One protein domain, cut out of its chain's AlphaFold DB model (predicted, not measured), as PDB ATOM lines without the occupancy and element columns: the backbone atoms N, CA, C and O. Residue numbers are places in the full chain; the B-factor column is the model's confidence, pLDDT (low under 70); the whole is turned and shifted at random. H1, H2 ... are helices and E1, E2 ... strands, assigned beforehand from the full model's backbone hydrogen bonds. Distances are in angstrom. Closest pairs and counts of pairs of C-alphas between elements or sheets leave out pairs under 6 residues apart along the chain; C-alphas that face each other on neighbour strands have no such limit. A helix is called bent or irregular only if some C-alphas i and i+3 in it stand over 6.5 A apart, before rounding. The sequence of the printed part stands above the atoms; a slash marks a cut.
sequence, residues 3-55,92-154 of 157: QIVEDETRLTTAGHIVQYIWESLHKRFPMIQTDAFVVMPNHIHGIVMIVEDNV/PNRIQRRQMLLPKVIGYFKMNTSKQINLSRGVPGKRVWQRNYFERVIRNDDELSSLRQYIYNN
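What this domain is: This is residues 3 to 55 and 92 to 154 of the 157 residues of the protein "Y1_Tnp domain-containing protein" of Anaerolineae bacterium (UniProt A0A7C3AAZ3). A bent, two-stranded hairpin of E3 and E4 sits in the middle, with H1 over one face and H5 over the other, and H4 packs on H1 as a further helix on that side. The small hairpin E1 and E2 lies at one end, and residues 92 to 97 of H3 stick out. The printed part has 116 residues, with five named helices and four named strands in the order E1 E2 H1 H2 E3 E4 H3 H4 H5; both two-stranded sheets are antiparallel and the class is mixed. It is compact, with a radius of gyration of the C-alphas of 15.5 A and spans of 44 by 36 by 24 A.

How they stand to each other: E1, residues 3 to 5, and E2, residues 8 to 11, form an antiparallel hairpin, with N 3 and O 10 within hydrogen-bond range at 2.8 A. H1, residues 13 to 23, touches H4, residues 101 to 120, at a shallow tilt of 29 degrees, opposite ways; their closest C-alphas are those of Ala 14 and Ile 117, 5.5 A apart. H2, residues 25 to 28, is close to H4 but not clearly touching, the closest C-alphas being Leu 25 and Val 105 at 7.6 A. E3, residues 32 to 39, bends by 72 degrees at residue 36 and forms an antiparallel hairpin with E4, residues 44 to 50. N 33 and O 49 are 2.9 A apart and N 38 and O 45 are 2.9 A apart, both within hydrogen-bond range. The closest C-alphas of H1 and E3 are those of Gly 15 and Val 39, 6.3 A apart. H3, residues 92 to 99, is close to H4 but not clearly touching, with the C-alphas of Arg 98 and Lys 104 closest at 6.6 A; at 73 degrees they are only just about perpendicular. H5, residues 141 to 153, has its closest C-alphas to E3 at Ala 36 and Arg 148, 5.6 A, and is apart from H1 and H4. Every O i to N i+4 pair is within hydrogen-bond range in H1, H3, H4 and H5; H2 is too short for such a pair.

Where its parts are: E1 begins at C-alpha 3, (-10.050, 34.278, -39.570). H1 is 15.5 A long, E3 19.0 A and E4 18.9 A. H4 is the longest helix, 28.6 A from C-alpha 101 at (-32.476, 16.564, -52.795) to C-alpha 120. H5 is 18.0 A long and ends at C-alpha 153, (-12.900, 20.374, -31.775).

The domain as a whole: The C-alphas of Glu 6 and Pro 92 are the two farthest apart, 50.4 A. Residues 56 to 91 are not printed, and C-alphas 55 and 92 are 25.5 A apart across the cut. The link from H4 to H5, residues 121 to 140, is long. The mean pLDDT of the printed part is 87.9, and residues 52 to 55, 92 to 99 and 154 are under 70.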
ATOM      1  N   GLN A   3     -11.435  33.953 -39.914       83.94
ATOM      2  CA  GLN A   3     -10.050  34.278 -39.570       83.94
ATOM      3  C   GLN A   3      -9.734  33.629 -38.218       83.94
ATOM      4  O   GLN A   3     -10.621  33.547 -37.373       83.94
ATOM      5  N   ILE A   4      -8.499  33.168 -38.025       80.50
ATOM      6  CA  ILE A   4      -8.027  32.655 -36.734       80.50
ATOM      7  C   ILE A   4      -7.246  33.789 -36.069       80.50
ATOM      8  O   ILE A   4      -6.304  34.310 -36.670       80.50
ATOM      9  N   VAL A   5      -7.675  34.211 -34.882       79.25
ATOM     10  CA  VAL A   5      -7.038  35.272 -34.087       79.25
ATOM     11  C   VAL A   5      -6.907  34.741 -32.665       79.25
ATOM     12  O   VAL A   5      -7.926  34.423 -32.072       79.25
ATOM     13  N   GLU A   6      -5.680  34.635 -32.143       75.94
ATOM     14  CA  GLU A   6      -5.416  34.144 -30.773       75.94
ATOM     15  C   GLU A   6      -6.093  32.786 -30.482       75.94
ATOM     16  O   GLU A   6      -6.760  32.617 -29.472       75.94
ATOM     17  N   ASP A   7      -5.974  31.834 -31.417       70.06
ATOM     18  CA  ASP A   7      -6.612  30.504 -31.383       70.06
ATOM     19  C   ASP A   7      -8.156  30.496 -31.398       70.06
ATOM     20  O   ASP A   7      -8.784  29.436 -31.396       70.06
ATOM     21  N   GLU A   8      -8.794  31.660 -31.541       74.06
ATOM     22  CA  GLU A   8     -10.236  31.785 -31.739       74.06
ATOM     23  C   GLU A   8     -10.594  31.918 -33.222       74.06
ATOM     24  O   GLU A   8      -9.994  32.679 -33.989       74.06
ATOM     25  N   THR A   9     -11.655  31.225 -33.641       78.44
ATOM     26  CA  THR A   9     -12.212  31.388 -34.988       78.44
ATOM     27  C   THR A   9     -13.200  32.552 -35.000       78.44
ATOM     28  O   THR A   9     -14.288  32.464 -34.436       78.44
ATOM     29  N   ARG A  10     -12.857  33.643 -35.692       88.25
ATOM     30  CA  ARG A  10     -13.730  34.811 -35.885       88.25
ATOM     31  C   ARG A  10     -14.303  34.843 -37.294       88.25
ATOM     32  O   ARG A  10     -13.581  34.780 -38.292       88.25
ATOM     33  N   LEU A  11     -15.623  34.966 -37.402       91.75
ATOM     34  CA  LEU A  11     -16.280  35.040 -38.702       91.75
ATOM     35  C   LEU A  11     -16.080  36.409 -39.347       91.75
ATOM     36  O   LEU A  11     -16.350  37.457 -38.768       91.75
ATOM     37  N   THR A  12     -15.665  36.397 -40.612       94.69
ATOM     38  CA  THR A  12     -15.708  37.602 -41.453       94.69
ATOM     39  C   THR A  12     -17.147  37.896 -41.877       94.69
ATOM     40  O   THR A  12     -18.029  37.050 -41.728       94.69
ATOM     41  N   THR A  13     -17.402  39.033 -42.528       95.25
ATOM     42  CA  THR A  13     -18.695  39.303 -43.189       95.25
ATOM     43  C   THR A  13     -19.132  38.151 -44.100       95.25
ATOM     44  O   THR A  13     -20.287  37.736 -44.081       95.25
ATOM     45  N   ALA A  14     -18.195  37.571 -44.859       95.69
ATOM     46  CA  ALA A  14     -18.492  36.420 -45.705       95.69
ATOM     47  C   ALA A  14     -18.848  35.167 -44.885       95.69
ATOM     48  O   ALA A  14     -19.706  34.401 -45.308       95.69
ATOM     49  N   GLY A  15     -18.211  34.968 -43.728       96.00
ATOM     50  CA  GLY A  15     -18.516  33.862 -42.819       96.00
ATOM     51  C   GLY A  15     -19.915  33.973 -42.218       96.00
ATOM     52  O   GLY A  15     -20.667  33.006 -42.266       96.00
ATOM     53  N   HIS A  16     -20.309  35.169 -41.774       97.19
ATOM     54  CA  HIS A  16     -21.663  35.424 -41.272       97.19
ATOM     55  C   HIS A  16     -22.739  35.173 -42.335       97.19
ATOM     56  O   HIS A  16     -23.765  34.565 -42.047       97.19
ATOM     57  N   ILE A  17     -22.496  35.569 -43.591       97.88
ATOM     58  CA  ILE A  17     -23.411  35.270 -44.707       97.88
ATOM     59  C   ILE A  17     -23.573  33.755 -44.897       97.88
ATOM     60  O   ILE A  17     -24.677  33.268 -45.141       97.88
ATOM     61  N   VAL A  18     -22.467  33.014 -44.822       97.62
ATOM     62  CA  VAL A  18     -22.444  31.555 -44.974       97.62
ATOM     63  C   VAL A  18     -23.237  30.882 -43.861       97.62
ATOM     64  O   VAL A  18     -24.111  30.071 -44.166       97.62
ATOM     65  N   GLN A  19     -22.985  31.262 -42.609       96.88
ATOM     66  CA  GLN A  19     -23.707  30.745 -41.450       96.88
ATOM     67  C   GLN A  19     -25.203  31.061 -41.521       96.88
ATOM     68  O   GLN A  19     -26.021  30.149 -41.451       96.88
ATOM     69  N   TYR A  20     -25.563  32.319 -41.777       97.44
ATOM     70  CA  TYR A  20     -26.962  32.730 -41.892       97.44
ATOM     71  C   TYR A  20     -27.719  31.925 -42.961       97.44
ATOM     72  O   TYR A  20     -28.844  31.470 -42.745       97.44
ATOM     73  N   ILE A  21     -27.107  31.720 -44.135       97.88
ATOM     74  CA  ILE A  21     -27.757  30.957 -45.205       97.88
ATOM     75  C   ILE A  21     -27.863  29.475 -44.833       97.88
ATOM     76  O   ILE A  21     -28.897  28.875 -45.128       97.88
ATOM     77  N   TRP A  22     -26.847  28.900 -44.180       97.56
ATOM     78  CA  TRP A  22     -26.890  27.525 -43.676       97.56
ATOM     79  C   TRP A  22     -28.052  27.321 -42.698       97.56
ATOM     80  O   TRP A  22     -28.904  26.462 -42.919       97.56
ATOM     81  N   GLU A  23     -28.158  28.183 -41.690       95.69
ATOM     82  CA  GLU A  23     -29.232  28.147 -40.692       95.69
ATOM     83  C   GLU A  23     -30.609  28.352 -41.330       95.69
ATOM     84  O   GLU A  23     -31.609  27.839 -40.840       95.69
ATOM     85  N   SER A  24     -30.687  29.054 -42.466       95.50
ATOM     86  CA  SER A  24     -31.945  29.266 -43.189       95.50
ATOM     87  C   SER A  24     -32.376  28.105 -44.099       95.50
ATOM     88  O   SER A  24     -33.464  28.175 -44.678       95.50
ATOM     89  N   LEU A  25     -31.566  27.048 -44.256       95.12
ATOM     90  CA  LEU A  25     -31.843  25.972 -45.221       95.12
ATOM     91  C   LEU A  25     -33.185  25.273 -44.975       95.12
ATOM     92  O   LEU A  25     -33.924  25.056 -45.938       95.12
ATOM     93  N   HIS A  26     -33.539  25.007 -43.715       91.44
ATOM     94  CA  HIS A  26     -34.802  24.354 -43.340       91.44
ATOM     95  C   HIS A  26     -36.038  25.144 -43.806       91.44
ATOM     96  O   HIS A  26     -37.061  24.557 -44.152       91.44
ATOM     97  N   LYS A  27     -35.943  26.479 -43.913       91.75
ATOM     98  CA  LYS A  27     -37.052  27.335 -44.382       91.75
ATOM     99  C   LYS A  27     -37.402  27.063 -45.843       91.75
ATOM    100  O   LYS A  27     -38.541  27.253 -46.262       91.75
ATOM    101  N   ARG A  28     -36.409  26.663 -46.643       91.69
ATOM    102  CA  ARG A  28     -36.579  26.357 -48.070       91.69
ATOM    103  C   ARG A  28     -36.721  24.861 -48.333       91.69
ATOM    104  O   ARG A  28     -37.390  24.487 -49.296       91.69
ATOM    105  N   PHE A  29     -36.077  24.036 -47.519       92.88
ATOM    106  CA  PHE A  29     -36.066  22.585 -47.633       92.88
ATOM    107  C   PHE A  29     -36.517  21.981 -46.297       92.88
ATOM    108  O   PHE A  29     -35.661  21.612 -45.500       92.88
ATOM    109  N   PRO A  30     -37.836  21.869 -46.046       89.88
ATOM    110  CA  PRO A  30     -38.356  21.359 -44.771       89.88
ATOM    111  C   PRO A  30     -37.884  19.938 -44.428       89.88
ATOM    112  O   PRO A  30     -37.691  19.622 -43.264       89.88
ATOM    113  N   MET A  31     -37.608  19.115 -45.447       89.44
ATOM    114  CA  MET A  31     -37.036  17.768 -45.300       89.44
ATOM    115  C   MET A  31     -35.555  17.762 -44.876       89.44
ATOM    116  O   MET A  31     -34.953  16.699 -44.772       89.44
ATOM    117  N   ILE A  32     -34.920  18.928 -44.711       92.06
ATOM    118  CA  ILE A  32     -33.534  19.047 -44.254       92.06
ATOM    119  C   ILE A  32     -33.515  19.648 -42.858       92.06
ATOM    120  O   ILE A  32     -33.953  20.779 -42.646       92.06
ATOM    121  N   GLN A  33     -32.885  18.921 -41.946       93.31
ATOM    122  CA  GLN A  33     -32.426  19.455 -40.675       93.31
ATOM    123  C   GLN A  33     -30.911  19.639 -40.723       93.31
ATOM    124  O   GLN A  33     -30.185  18.841 -41.318       93.31
ATOM    125  N   THR A  34     -30.432  20.720 -40.120       94.25
ATOM    126  CA  THR A  34     -29.004  21.001 -39.969       94.25
ATOM    127  C   THR A  34     -28.565  20.664 -38.555       94.25
ATOM    128  O   THR A  34     -29.299  20.921 -37.605       94.25
ATOM    129  N   ASP A  35     -27.358  20.138 -38.432       94.06
ATOM    130  CA  ASP A  35     -26.714  19.802 -37.162       94.06
ATOM    131  C   ASP A  35     -25.344  20.512 -37.115       94.06
ATOM    132  O   ASP A  35     -25.218  21.601 -37.687       94.06
ATOM    133  N   ALA A  36     -24.333  19.938 -36.458       93.75
ATOM    134  CA  ALA A  36     -23.007  20.517 -36.283       93.75
ATOM    135  C   ALA A  36     -22.475  21.135 -37.581       93.75
ATOM    136  O   ALA A  36     -22.433  20.492 -38.637       93.75
ATOM    137  N   PHE A  37     -22.077  22.400 -37.481       94.56
ATOM    138  CA  PHE A  37     -21.650  23.223 -38.600       94.56
ATOM    139  C   PHE A  37     -20.550  24.183 -38.162       94.56
ATOM    140  O   PHE A  37     -20.674  24.843 -37.134       94.56
ATOM    141  N   VAL A  38     -19.495  24.292 -38.967       92.19
ATOM    142  CA  VAL A  38     -18.383  25.212 -38.719       92.19
ATOM    143  C   VAL A  38     -17.933  25.873 -40.018       92.19
ATOM    144  O   VAL A  38     -17.876  25.250 -41.085       92.19
ATOM    145  N   VAL A  39     -17.610  27.164 -39.925       92.56
ATOM    146  CA  VAL A  39     -17.064  27.951 -41.030       92.56
ATOM    147  C   VAL A  39     -15.582  28.187 -40.801       92.56
ATOM    148  O   VAL A  39     -15.197  28.881 -39.866       92.56
ATOM    149  N   MET A  40     -14.764  27.685 -41.718       89.81
ATOM    150  CA  MET A  40     -13.311  27.804 -41.679       89.81
ATOM    151  C   MET A  40     -12.819  28.924 -42.611       89.81
ATOM    152  O   MET A  40     -13.583  29.503 -43.400       89.81
ATOM    153  N   PRO A  41     -11.533  29.312 -42.559       89.38
ATOM    154  CA  PRO A  41     -10.989  30.291 -43.494       89.38
ATOM    155  C   PRO A  41     -11.164  29.899 -44.972       89.38
ATOM    156  O   PRO A  41     -11.563  30.743 -45.780       89.38
ATOM    157  N   ASN A  42     -10.941  28.631 -45.311       88.62
ATOM    158  CA  ASN A  42     -10.908  28.083 -46.676       88.62
ATOM    159  C   ASN A  42     -12.127  27.198 -47.032       88.62
ATOM    160  O   ASN A  42     -12.484  27.126 -48.209       88.62
ATOM    161  N   HIS A  43     -12.777  26.551 -46.061       91.56
ATOM    162  CA  HIS A  43     -13.877  25.609 -46.291       91.56
ATOM    163  C   HIS A  43     -14.956  25.682 -45.198       91.56
ATOM    164  O   HIS A  43     -14.942  26.566 -44.344       91.56
ATOM    165  N   ILE A  44     -15.935  24.783 -45.268       93.75
ATOM    166  CA  ILE A  44     -16.968  24.591 -44.247       93.75
ATOM    167  C   ILE A  44     -17.144  23.094 -44.003       93.75
ATOM    168  O   ILE A  44     -16.985  22.306 -44.940       93.75
ATOM    169  N   HIS A  45     -17.532  22.727 -42.788       93.62
ATOM    170  CA  HIS A  45     -18.054  21.398 -42.480       93.62
ATOM    171  C   HIS A  45     -19.460  21.533 -41.923       93.62
ATOM    172  O   HIS A  45     -19.755  22.480 -41.202       93.62
ATOM    173  N   GLY A  46     -20.332  20.600 -42.285       93.88
ATOM    174  CA  GLY A  46     -21.722  20.622 -41.874       93.88
ATOM    175  C   GLY A  46     -22.343  19.244 -41.953       93.88
ATOM    176  O   GLY A  46     -22.086  18.505 -42.906       93.88
ATOM    177  N   ILE A  47     -23.172  18.926 -40.969       95.19
ATOM    178  CA  ILE A  47     -24.005  17.730 -40.964       95.19
ATOM    179  C   ILE A  47     -25.424  18.135 -41.365       95.19
ATOM    180  O   ILE A  47     -25.986  19.109 -40.857       95.19
ATOM    181  N   VAL A  48     -25.993  17.382 -42.304       94.44
ATOM    182  CA  VAL A  48     -27.388  17.511 -42.727       94.44
ATOM    183  C   VAL A  48     -28.091  16.179 -42.538       94.44
ATOM    184  O   VAL A  48     -27.557  15.131 -42.900       94.44
ATOM    185  N   MET A  49     -29.299  16.231 -41.997       93.06
ATOM    186  CA  MET A  49     -30.190  15.087 -41.862       93.06
ATOM    187  C   MET A  49     -31.332  15.266 -42.855       93.06
ATOM    188  O   MET A  49     -31.971  16.321 -42.891       93.06
ATOM    189  N   ILE A  50     -31.562  14.249 -43.683       90.31
ATOM    190  CA  ILE A  50     -32.730  14.191 -44.558       90.31
ATOM    191  C   ILE A  50     -33.814  13.476 -43.761       90.31
ATOM    192  O   ILE A  50     -33.743  12.265 -43.579       90.31
ATOM    193  N   VAL A  51     -34.769  14.242 -43.245       84.19
ATOM    194  CA  VAL A  51     -35.927  13.705 -42.533       84.19
ATOM    195  C   VAL A  51     -37.037  13.448 -43.545       84.19
ATOM    196  O   VAL A  51     -37.466  14.354 -44.261       84.19
ATOM    197  N   GLU A  52     -37.462  12.193 -43.644       68.50
ATOM    198  CA  GLU A  52     -38.678  11.841 -44.364       68.50
ATOM    199  C   GLU A  52     -39.867  12.206 -43.466       68.50
ATOM    200  O   GLU A  52     -40.041  11.631 -42.393       68.50
ATOM    201  N   ASP A  53     -40.712  13.146 -43.898       53.94
ATOM    202  CA  ASP A  53     -42.118  13.069 -43.499       53.94
ATOM    203  C   ASP A  53     -42.638  11.747 -44.081       53.94
ATOM    204  O   ASP A  53     -42.303  11.457 -45.225       53.94
ATOM    205  N   ASN A  54     -43.396  10.942 -43.326       43.06
ATOM    206  CA  ASN A  54     -43.949   9.628 -43.713       43.06
ATOM    207  C   ASN A  54     -44.741   9.623 -45.049       43.06
ATOM    208  O   ASN A  54     -45.950   9.398 -45.078       43.06
ATOM    209  N   VAL A  55     -44.077   9.840 -46.178       45.16
ATOM    210  CA  VAL A  55     -44.585   9.732 -47.540       45.16
ATOM    211  C   VAL A  55     -43.420   9.207 -48.364       45.16
ATOM    212  O   VAL A  55     -42.516   9.937 -48.765       45.16
ATOM    213  N   PRO A  92     -29.014  11.799 -69.369       53.56
ATOM    214  CA  PRO A  92     -29.962  11.290 -68.368       53.56
ATOM    215  C   PRO A  92     -29.486  11.507 -66.921       53.56
ATOM    216  O   PRO A  92     -30.253  11.899 -66.043       53.56
ATOM    217  N   ASN A  93     -28.172  11.408 -66.707       59.62
ATOM    218  CA  ASN A  93     -27.501  11.669 -65.430       59.62
ATOM    219  C   ASN A  93     -27.687  13.128 -64.931       59.62
ATOM    220  O   ASN A  93     -27.788  13.391 -63.735       59.62
ATOM    221  N   ARG A  94     -27.803  14.107 -65.843       58.88
ATOM    222  CA  ARG A  94     -28.070  15.521 -65.513       58.88
ATOM    223  C   ARG A  94     -29.514  15.750 -65.070       58.88
ATOM    224  O   ARG A  94     -29.741  16.611 -64.226       58.88
ATOM    225  N   ILE A  95     -30.473  15.014 -65.635       61.19
ATOM    226  CA  ILE A  95     -31.889  15.079 -65.235       61.19
ATOM    227  C   ILE A  95     -32.045  14.461 -63.842       61.19
ATOM    228  O   ILE A  95     -32.578  15.113 -62.947       61.19
ATOM    229  N   GLN A  96     -31.460  13.280 -63.628       60.94
ATOM    230  CA  GLN A  96     -31.476  12.586 -62.339       60.94
ATOM    231  C   GLN A  96     -30.850  13.434 -61.216       60.94
ATOM    232  O   GLN A  96     -31.437  13.597 -60.149       60.94
ATOM    233  N   ARG A  97     -29.717  14.105 -61.478       59.19
ATOM    234  CA  ARG A  97     -29.099  15.039 -60.514       59.19
ATOM    235  C   ARG A  97     -29.972  16.229 -60.124       59.19
ATOM    236  O   ARG A  97     -29.798  16.752 -59.029       59.19
ATOM    237  N   ARG A  98     -30.890  16.675 -60.987       60.03
ATOM    238  CA  ARG A  98     -31.821  17.775 -60.664       60.03
ATOM    239  C   ARG A  98     -32.980  17.322 -59.776       60.03
ATOM    240  O   ARG A  98     -33.646  18.179 -59.200       60.03
ATOM    241  N   GLN A  99     -33.207  16.014 -59.684       66.25
ATOM    242  CA  GLN A  99     -34.252  15.415 -58.858       66.25
ATOM    243  C   GLN A  99     -33.740  15.028 -57.464       66.25
ATOM    244  O   GLN A  99     -34.527  14.993 -56.526       66.25
ATOM    245  N   MET A 100     -32.429  14.826 -57.297       78.81
ATOM    246  CA  MET A 100     -31.829  14.542 -55.991       78.81
ATOM    247  C   MET A 100     -31.878  15.757 -55.051       78.81
ATOM    248  O   MET A 100     -31.509  16.876 -55.425       78.81
ATOM    249  N   LEU A 101     -32.291  15.520 -53.804       87.75
ATOM    250  CA  LEU A 101     -32.476  16.564 -52.795       87.75
ATOM    251  C   LEU A 101     -31.152  17.230 -52.396       87.75
ATOM    252  O   LEU A 101     -31.039  18.454 -52.462       87.75
ATOM    253  N   LEU A 102     -30.134  16.440 -52.044       90.56
ATOM    254  CA  LEU A 102     -28.859  16.959 -51.541       90.56
ATOM    255  C   LEU A 102     -28.141  17.882 -52.553       90.56
ATOM    256  O   LEU A 102     -27.854  19.028 -52.199       90.56
ATOM    257  N   PRO A 103     -27.949  17.509 -53.838       91.38
ATOM    258  CA  PRO A 103     -27.374  18.420 -54.831       91.38
ATOM    259  C   PRO A 103     -28.174  19.714 -55.026       91.38
ATOM    260  O   PRO A 103     -27.589  20.770 -55.286       91.38
ATOM    261  N   LYS A 104     -29.506  19.667 -54.890       91.81
ATOM    262  CA  LYS A 104     -30.374  20.852 -54.986       91.81
ATOM    263  C   LYS A 104     -30.166  21.796 -53.799       91.81
ATOM    264  O   LYS A 104     -30.066  23.007 -54.009       91.81
ATOM    265  N   VAL A 105     -30.055  21.250 -52.589       94.44
ATOM    266  CA  VAL A 105     -29.761  21.995 -51.352       94.44
ATOM    267  C   VAL A 105     -28.387  22.657 -51.449       94.44
ATOM    268  O   VAL A 105     -28.278  23.876 -51.308       94.44
ATOM    269  N   ILE A 106     -27.350  21.891 -51.796       95.56
ATOM    270  CA  ILE A 106     -25.976  22.400 -51.922       95.56
ATOM    271  C   ILE A 106     -25.861  23.427 -53.055       95.56
ATOM    272  O   ILE A 106     -25.200  24.456 -52.904       95.56
ATOM    273  N   GLY A 107     -26.542  23.204 -54.182       95.06
ATOM    274  CA  GLY A 107     -26.608  24.165 -55.282       95.06
ATOM    275  C   GLY A 107     -27.247  25.490 -54.861       95.06
ATOM    276  O   GLY A 107     -26.682  26.556 -55.118       95.06
ATOM    277  N   TYR A 108     -28.386  25.431 -54.164       96.00
ATOM    278  CA  TYR A 108     -29.045  26.609 -53.596       96.00
ATOM    279  C   TYR A 108     -28.130  27.340 -52.607       96.00
ATOM    280  O   TYR A 108     -27.956  28.556 -52.715       96.00
ATOM    281  N   PHE A 109     -27.502  26.606 -51.690       97.69
ATOM    282  CA  PHE A 109     -26.587  27.154 -50.695       97.69
ATOM    283  C   PHE A 109     -25.407  27.892 -51.345       97.69
ATOM    284  O   PHE A 109     -25.200  29.085 -51.099       97.69
ATOM    285  N   LYS A 110     -24.669  27.225 -52.246       96.38
ATOM    286  CA  LYS A 110     -23.491  27.798 -52.925       96.38
ATOM    287  C   LYS A 110     -23.858  29.006 -53.783       96.38
ATOM    288  O   LYS A 110     -23.088  29.965 -53.848       96.38
ATOM    289  N   MET A 111     -25.024  28.979 -54.429       96.31
ATOM    290  CA  MET A 111     -25.519  30.092 -55.238       96.31
ATOM    291  C   MET A 111     -25.829  31.323 -54.378       96.31
ATOM    292  O   MET A 111     -25.321  32.407 -54.671       96.31
ATOM    293  N   ASN A 112     -26.639  31.171 -53.325       97.31
ATOM    294  CA  ASN A 112     -27.074  32.304 -52.503       97.31
ATOM    295  C   ASN A 112     -25.910  32.920 -51.725       97.31
ATOM    296  O   ASN A 112     -25.761  34.142 -51.723       97.31
ATOM    297  N   THR A 113     -25.039  32.090 -51.148       97.44
ATOM    298  CA  THR A 113     -23.826  32.567 -50.463       97.44
ATOM    299  C   THR A 113     -22.912  33.317 -51.424       97.44
ATOM    300  O   THR A 113     -22.518  34.441 -51.128       97.44
ATOM    301  N   SER A 114     -22.644  32.772 -52.619       96.88
ATOM    302  CA  SER A 114     -21.818  33.463 -53.622       96.88
ATOM    303  C   SER A 114     -22.415  34.805 -54.027       96.88
ATOM    304  O   SER A 114     -21.685  35.789 -54.137       96.88
ATOM    305  N   LYS A 115     -23.736  34.864 -54.244       95.75
ATOM    306  CA  LYS A 115     -24.431  36.102 -54.606       95.75
ATOM    307  C   LYS A 115     -24.250  37.158 -53.517       95.75
ATOM    308  O   LYS A 115     -23.765  38.242 -53.821       95.75
ATOM    309  N   GLN A 116     -24.577  36.829 -52.269       96.75
ATOM    310  CA  GLN A 116     -24.514  37.784 -51.161       96.75
ATOM    311  C   GLN A 116     -23.078  38.209 -50.831       96.75
ATOM    312  O   GLN A 116     -22.814  39.396 -50.648       96.75
ATOM    313  N   ILE A 117     -22.119  37.278 -50.849       96.62
ATOM    314  CA  ILE A 117     -20.700  37.598 -50.636       96.62
ATOM    315  C   ILE A 117     -20.197  38.544 -51.726       96.62
ATOM    316  O   ILE A 117     -19.567  39.554 -51.423       96.62
ATOM    317  N   ASN A 118     -20.480  38.255 -52.995       96.06
ATOM    318  CA  ASN A 118     -20.015  39.097 -54.092       96.06
ATOM    319  C   ASN A 118     -20.658  40.486 -54.082       96.06
ATOM    320  O   ASN A 118     -19.970  41.455 -54.396       96.06
ATOM    321  N   LEU A 119     -21.935  40.588 -53.692       95.19
ATOM    322  CA  LEU A 119     -22.595  41.875 -53.464       95.19
ATOM    323  C   LEU A 119     -21.902  42.649 -52.336       95.19
ATOM    324  O   LEU A 119     -21.527  43.797 -52.546       95.19
ATOM    325  N   SER A 120     -21.629  42.003 -51.195       94.44
ATOM    326  CA  SER A 120     -20.942  42.644 -50.061       94.44
ATOM    327  C   SER A 120     -19.521  43.122 -50.390       94.44
ATOM    328  O   SER A 120     -19.034  44.071 -49.790       94.44
ATOM    329  N   ARG A 121     -18.857  42.478 -51.359       93.00
ATOM    330  CA  ARG A 121     -17.502  42.829 -51.812       93.00
ATOM    331  C   ARG A 121     -17.478  43.799 -52.999       93.00
ATOM    332  O   ARG A 121     -16.393  44.167 -53.432       93.00
ATOM    333  N   GLY A 122     -18.626  44.135 -53.590       93.31
ATOM    334  CA  GLY A 122     -18.682  44.936 -54.819       93.31
ATOM    335  C   GLY A 122     -18.086  44.249 -56.058       93.31
ATOM    336  O   GLY A 122     -17.762  44.921 -57.032       93.31
ATOM    337  N   VAL A 123     -17.946  42.915 -56.057       90.56
ATOM    338  CA  VAL A 123     -17.377  42.142 -57.183       90.56
ATOM    339  C   VAL A 123     -18.323  41.035 -57.675       90.56
ATOM    340  O   VAL A 123     -18.053  39.841 -57.486       90.56
ATOM    341  N   PRO A 124     -19.452  41.388 -58.326       86.06
ATOM    342  CA  PRO A 124     -20.398  40.416 -58.866       86.06
ATOM    343  C   PRO A 124     -19.728  39.372 -59.772       86.06
ATOM    344  O   PRO A 124     -18.876  39.683 -60.599       86.06
ATOM    345  N   GLY A 125     -20.125  38.106 -59.621       83.19
ATOM    346  CA  GLY A 125     -19.695  37.015 -60.503       83.19
ATOM    347  C   GLY A 125     -18.326  36.396 -60.195       83.19
ATOM    348  O   GLY A 125     -17.962  35.407 -60.836       83.19
ATOM    349  N   LYS A 126     -17.573  36.890 -59.202       90.44
ATOM    350  CA  LYS A 126     -16.344  36.210 -58.756       90.44
ATOM    351  C   LYS A 126     -16.668  34.856 -58.115       90.44
ATOM    352  O   LYS A 126     -17.661  34.686 -57.407       90.44
ATOM    353  N   ARG A 127     -15.832  33.852 -58.388       92.94
ATOM    354  CA  ARG A 127     -16.026  32.496 -57.861       92.94
ATOM    355  C   ARG A 127     -15.699  32.478 -56.366       92.94
ATOM    356  O   ARG A 127     -14.571  32.775 -55.995       92.94
ATOM    357  N   VAL A 128     -16.671  32.091 -55.541       94.62
ATOM    358  CA  VAL A 128     -16.486  31.902 -54.089       94.62
ATOM    359  C   VAL A 128     -16.167  30.446 -53.751       94.62
ATOM    360  O   VAL A 128     -15.272  30.187 -52.958       94.62
ATOM    361  N   TRP A 129     -16.857  29.493 -54.382       96.00
ATOM    362  CA  TRP A 129     -16.708  28.066 -54.092       96.00
ATOM    363  C   TRP A 129     -15.969  27.302 -55.191       96.00
ATOM    364  O   TRP A 129     -16.106  27.597 -56.383       96.00
ATOM    365  N   GLN A 130     -15.269  26.235 -54.804       93.44
ATOM    366  CA  GLN A 130     -14.828  25.196 -55.737       93.44
ATOM    367  C   GLN A 130     -16.033  24.503 -56.396       93.44
ATOM    368  O   GLN A 130     -17.156  24.585 -55.898       93.44
ATOM    369  N   ARG A 131     -15.840  23.830 -57.542       88.44
ATOM    370  CA  ARG A 131     -16.950  23.180 -58.273       88.44
ATOM    371  C   ARG A 131     -17.554  22.018 -57.479       88.44
ATOM    372  O   ARG A 131     -18.771  21.980 -57.307       88.44
ATOM    373  N   ASN A 132     -16.704  21.143 -56.957       91.62
ATOM    374  CA  ASN A 132     -17.114  19.948 -56.226       91.62
ATOM    375  C   ASN A 132     -17.380  20.255 -54.747       91.62
ATOM    376  O   ASN A 132     -17.174  21.380 -54.281       91.62
ATOM    377  N   TYR A 133     -17.900  19.257 -54.044       93.81
ATOM    378  CA  TYR A 133     -18.039  19.217 -52.595       93.81
ATOM    379  C   TYR A 133     -17.900  17.752 -52.152       93.81
ATOM    380  O   TYR A 133     -18.119  16.850 -52.964       93.81
ATOM    381  N   PHE A 134     -17.473  17.530 -50.912       93.19
ATOM    382  CA  PHE A 134     -17.376  16.197 -50.323       93.19
ATOM    383  C   PHE A 134     -18.655  15.901 -49.538       93.19
ATOM    384  O   PHE A 134     -19.137  16.758 -48.800       93.19
ATOM    385  N   GLU A 135     -19.194  14.700 -49.706       91.25
ATOM    386  CA  GLU A 135     -20.339  14.188 -48.957       91.25
ATOM    387  C   GLU A 135     -20.026  12.766 -48.474       91.25
ATOM    388  O   GLU A 135     -19.345  12.002 -49.162       91.25
ATOM    389  N   ARG A 136     -20.507  12.418 -47.278       92.81
ATOM    390  CA  ARG A 136     -20.398  11.079 -46.686       92.81
ATOM    391  C   ARG A 136     -21.696  10.771 -45.945       92.81
ATOM    392  O   ARG A 136     -22.200  11.619 -45.218       92.81
ATOM    393  N   VAL A 137     -22.215   9.559 -46.127       93.25
ATOM    394  CA  VAL A 137     -23.390   9.065 -45.396       93.25
ATOM    395  C   VAL A 137     -22.954   8.590 -44.014       93.25
ATOM    396  O   VAL A 137     -22.084   7.725 -43.924       93.25
ATOM    397  N   ILE A 138     -23.576   9.143 -42.975       91.75
ATOM    398  CA  ILE A 138     -23.402   8.750 -41.572       91.75
ATOM    399  C   ILE A 138     -24.433   7.664 -41.270       91.75
ATOM    400  O   ILE A 138     -25.614   7.858 -41.562       91.75
ATOM    401  N   ARG A 139     -23.999   6.507 -40.765       88.19
ATOM    402  CA  ARG A 139     -24.860   5.306 -40.689       88.19
ATOM    403  C   ARG A 139     -25.345   4.953 -39.288       88.19
ATOM    404  O   ARG A 139     -26.264   4.149 -39.174       88.19
ATOM    405  N   ASN A 140     -24.714   5.489 -38.248       93.44
ATOM    406  CA  ASN A 140     -25.057   5.198 -36.860       93.44
ATOM    407  C   ASN A 140     -24.742   6.384 -35.936       93.44
ATOM    408  O   ASN A 140     -24.051   7.331 -36.325       93.44
ATOM    409  N   ASP A 141     -25.257   6.305 -34.711       92.62
ATOM    410  CA  ASP A 141     -25.166   7.378 -33.721       92.62
ATOM    411  C   ASP A 141     -23.747   7.576 -33.168       92.62
ATOM    412  O   ASP A 141     -23.366   8.704 -32.846       92.62
ATOM    413  N   ASP A 142     -22.931   6.518 -33.117       94.81
ATOM    414  CA  ASP A 142     -21.529   6.602 -32.685       94.81
ATOM    415  C   ASP A 142     -20.687   7.405 -33.689       94.81
ATOM    416  O   ASP A 142     -19.896   8.279 -33.314       94.81
ATOM    417  N   GLU A 143     -20.890   7.154 -34.987       91.88
ATOM    418  CA  GLU A 143     -20.267   7.901 -36.081       91.88
ATOM    419  C   GLU A 143     -20.747   9.355 -36.078       91.88
ATOM    420  O   GLU A 143     -19.930  10.270 -36.206       91.88
ATOM    421  N   LEU A 144     -22.050   9.581 -35.878       93.38
ATOM    422  CA  LEU A 144     -22.620  10.922 -35.763       93.38
ATOM    423  C   LEU A 144     -21.992  11.698 -34.601       93.38
ATOM    424  O   LEU A 144     -21.557  12.837 -34.779       93.38
ATOM    425  N   SER A 145     -21.905  11.077 -33.428       93.12
ATOM    426  CA  SER A 145     -21.333  11.685 -32.222       93.12
ATOM    427  C   SER A 145     -19.852  12.008 -32.412       93.12
ATOM    428  O   SER A 145     -19.415  13.121 -32.114       93.12
ATOM    429  N   SER A 146     -19.096  11.080 -33.003       90.62
ATOM    430  CA  SER A 146     -17.679  11.280 -33.322       90.62
ATOM    431  C   SER A 146     -17.470  12.429 -34.314       90.62
ATOM    432  O   SER A 146     -16.568  13.247 -34.135       90.62
ATOM    433  N   LEU A 147     -18.316  12.536 -35.343       91.00
ATOM    434  CA  LEU A 147     -18.243  13.615 -36.332       91.00
ATOM    435  C   LEU A 147     -18.655  14.969 -35.758       91.00
ATOM    436  O   LEU A 147     -17.999  15.964 -36.061       91.00
ATOM    437  N   ARG A 148     -19.689  15.026 -34.908       92.69
ATOM    438  CA  ARG A 148     -20.039  16.247 -34.163       92.69
ATOM    439  C   ARG A 148     -18.844  16.717 -33.341       92.69
ATOM    440  O   ARG A 148     -18.435  17.867 -33.471       92.69
ATOM    441  N   GLN A 149     -18.240  15.814 -32.564       88.75
ATOM    442  CA  GLN A 149     -17.070  16.136 -31.748       88.75
ATOM    443  C   GLN A 149     -15.899  16.623 -32.605       88.75
ATOM    444  O   GLN A 149     -15.265  17.619 -32.265       88.75
ATOM    445  N   TYR A 150     -15.635  15.960 -33.732       86.38
ATOM    446  CA  TYR A 150     -14.603  16.375 -34.678       86.38
ATOM    447  C   TYR A 150     -14.855  17.786 -35.229       86.38
ATOM    448  O   TYR A 150     -13.940  18.605 -35.236       86.38
ATOM    449  N   ILE A 151     -16.086  18.089 -35.654       86.81
ATOM    450  CA  ILE A 151     -16.462  19.404 -36.195       86.81
ATOM    451  C   ILE A 151     -16.294  20.506 -35.144       86.81
ATOM    452  O   ILE A 151     -15.830  21.591 -35.484       86.81
ATOM    453  N   TYR A 152     -16.645  20.235 -33.885       81.06
ATOM    454  CA  TYR A 152     -16.496  21.214 -32.807       81.06
ATOM    455  C   TYR A 152     -15.045  21.405 -32.363       81.06
ATOM    456  O   TYR A 152     -14.642  22.527 -32.068       81.06
ATOM    457  N   ASN A 153     -14.256  20.331 -32.324       79.94
ATOM    458  CA  ASN A 153     -12.900  20.374 -31.775       79.94
ATOM    459  C   ASN A 153     -11.832  20.778 -32.785       79.94
ATOM    460  O   ASN A 153     -10.705  21.040 -32.373       79.94
ATOM    461  N   ASN A 154     -12.134  20.767 -34.085       68.62
ATOM    462  CA  ASN A 154     -11.108  20.953 -35.096       68.62
ATOM    463  C   ASN A 154     -11.299  22.247 -35.900       68.62
ATOM    464  O   ASN A 154     -11.942  22.229 -36.953       68.62
TER     465      ASN A 154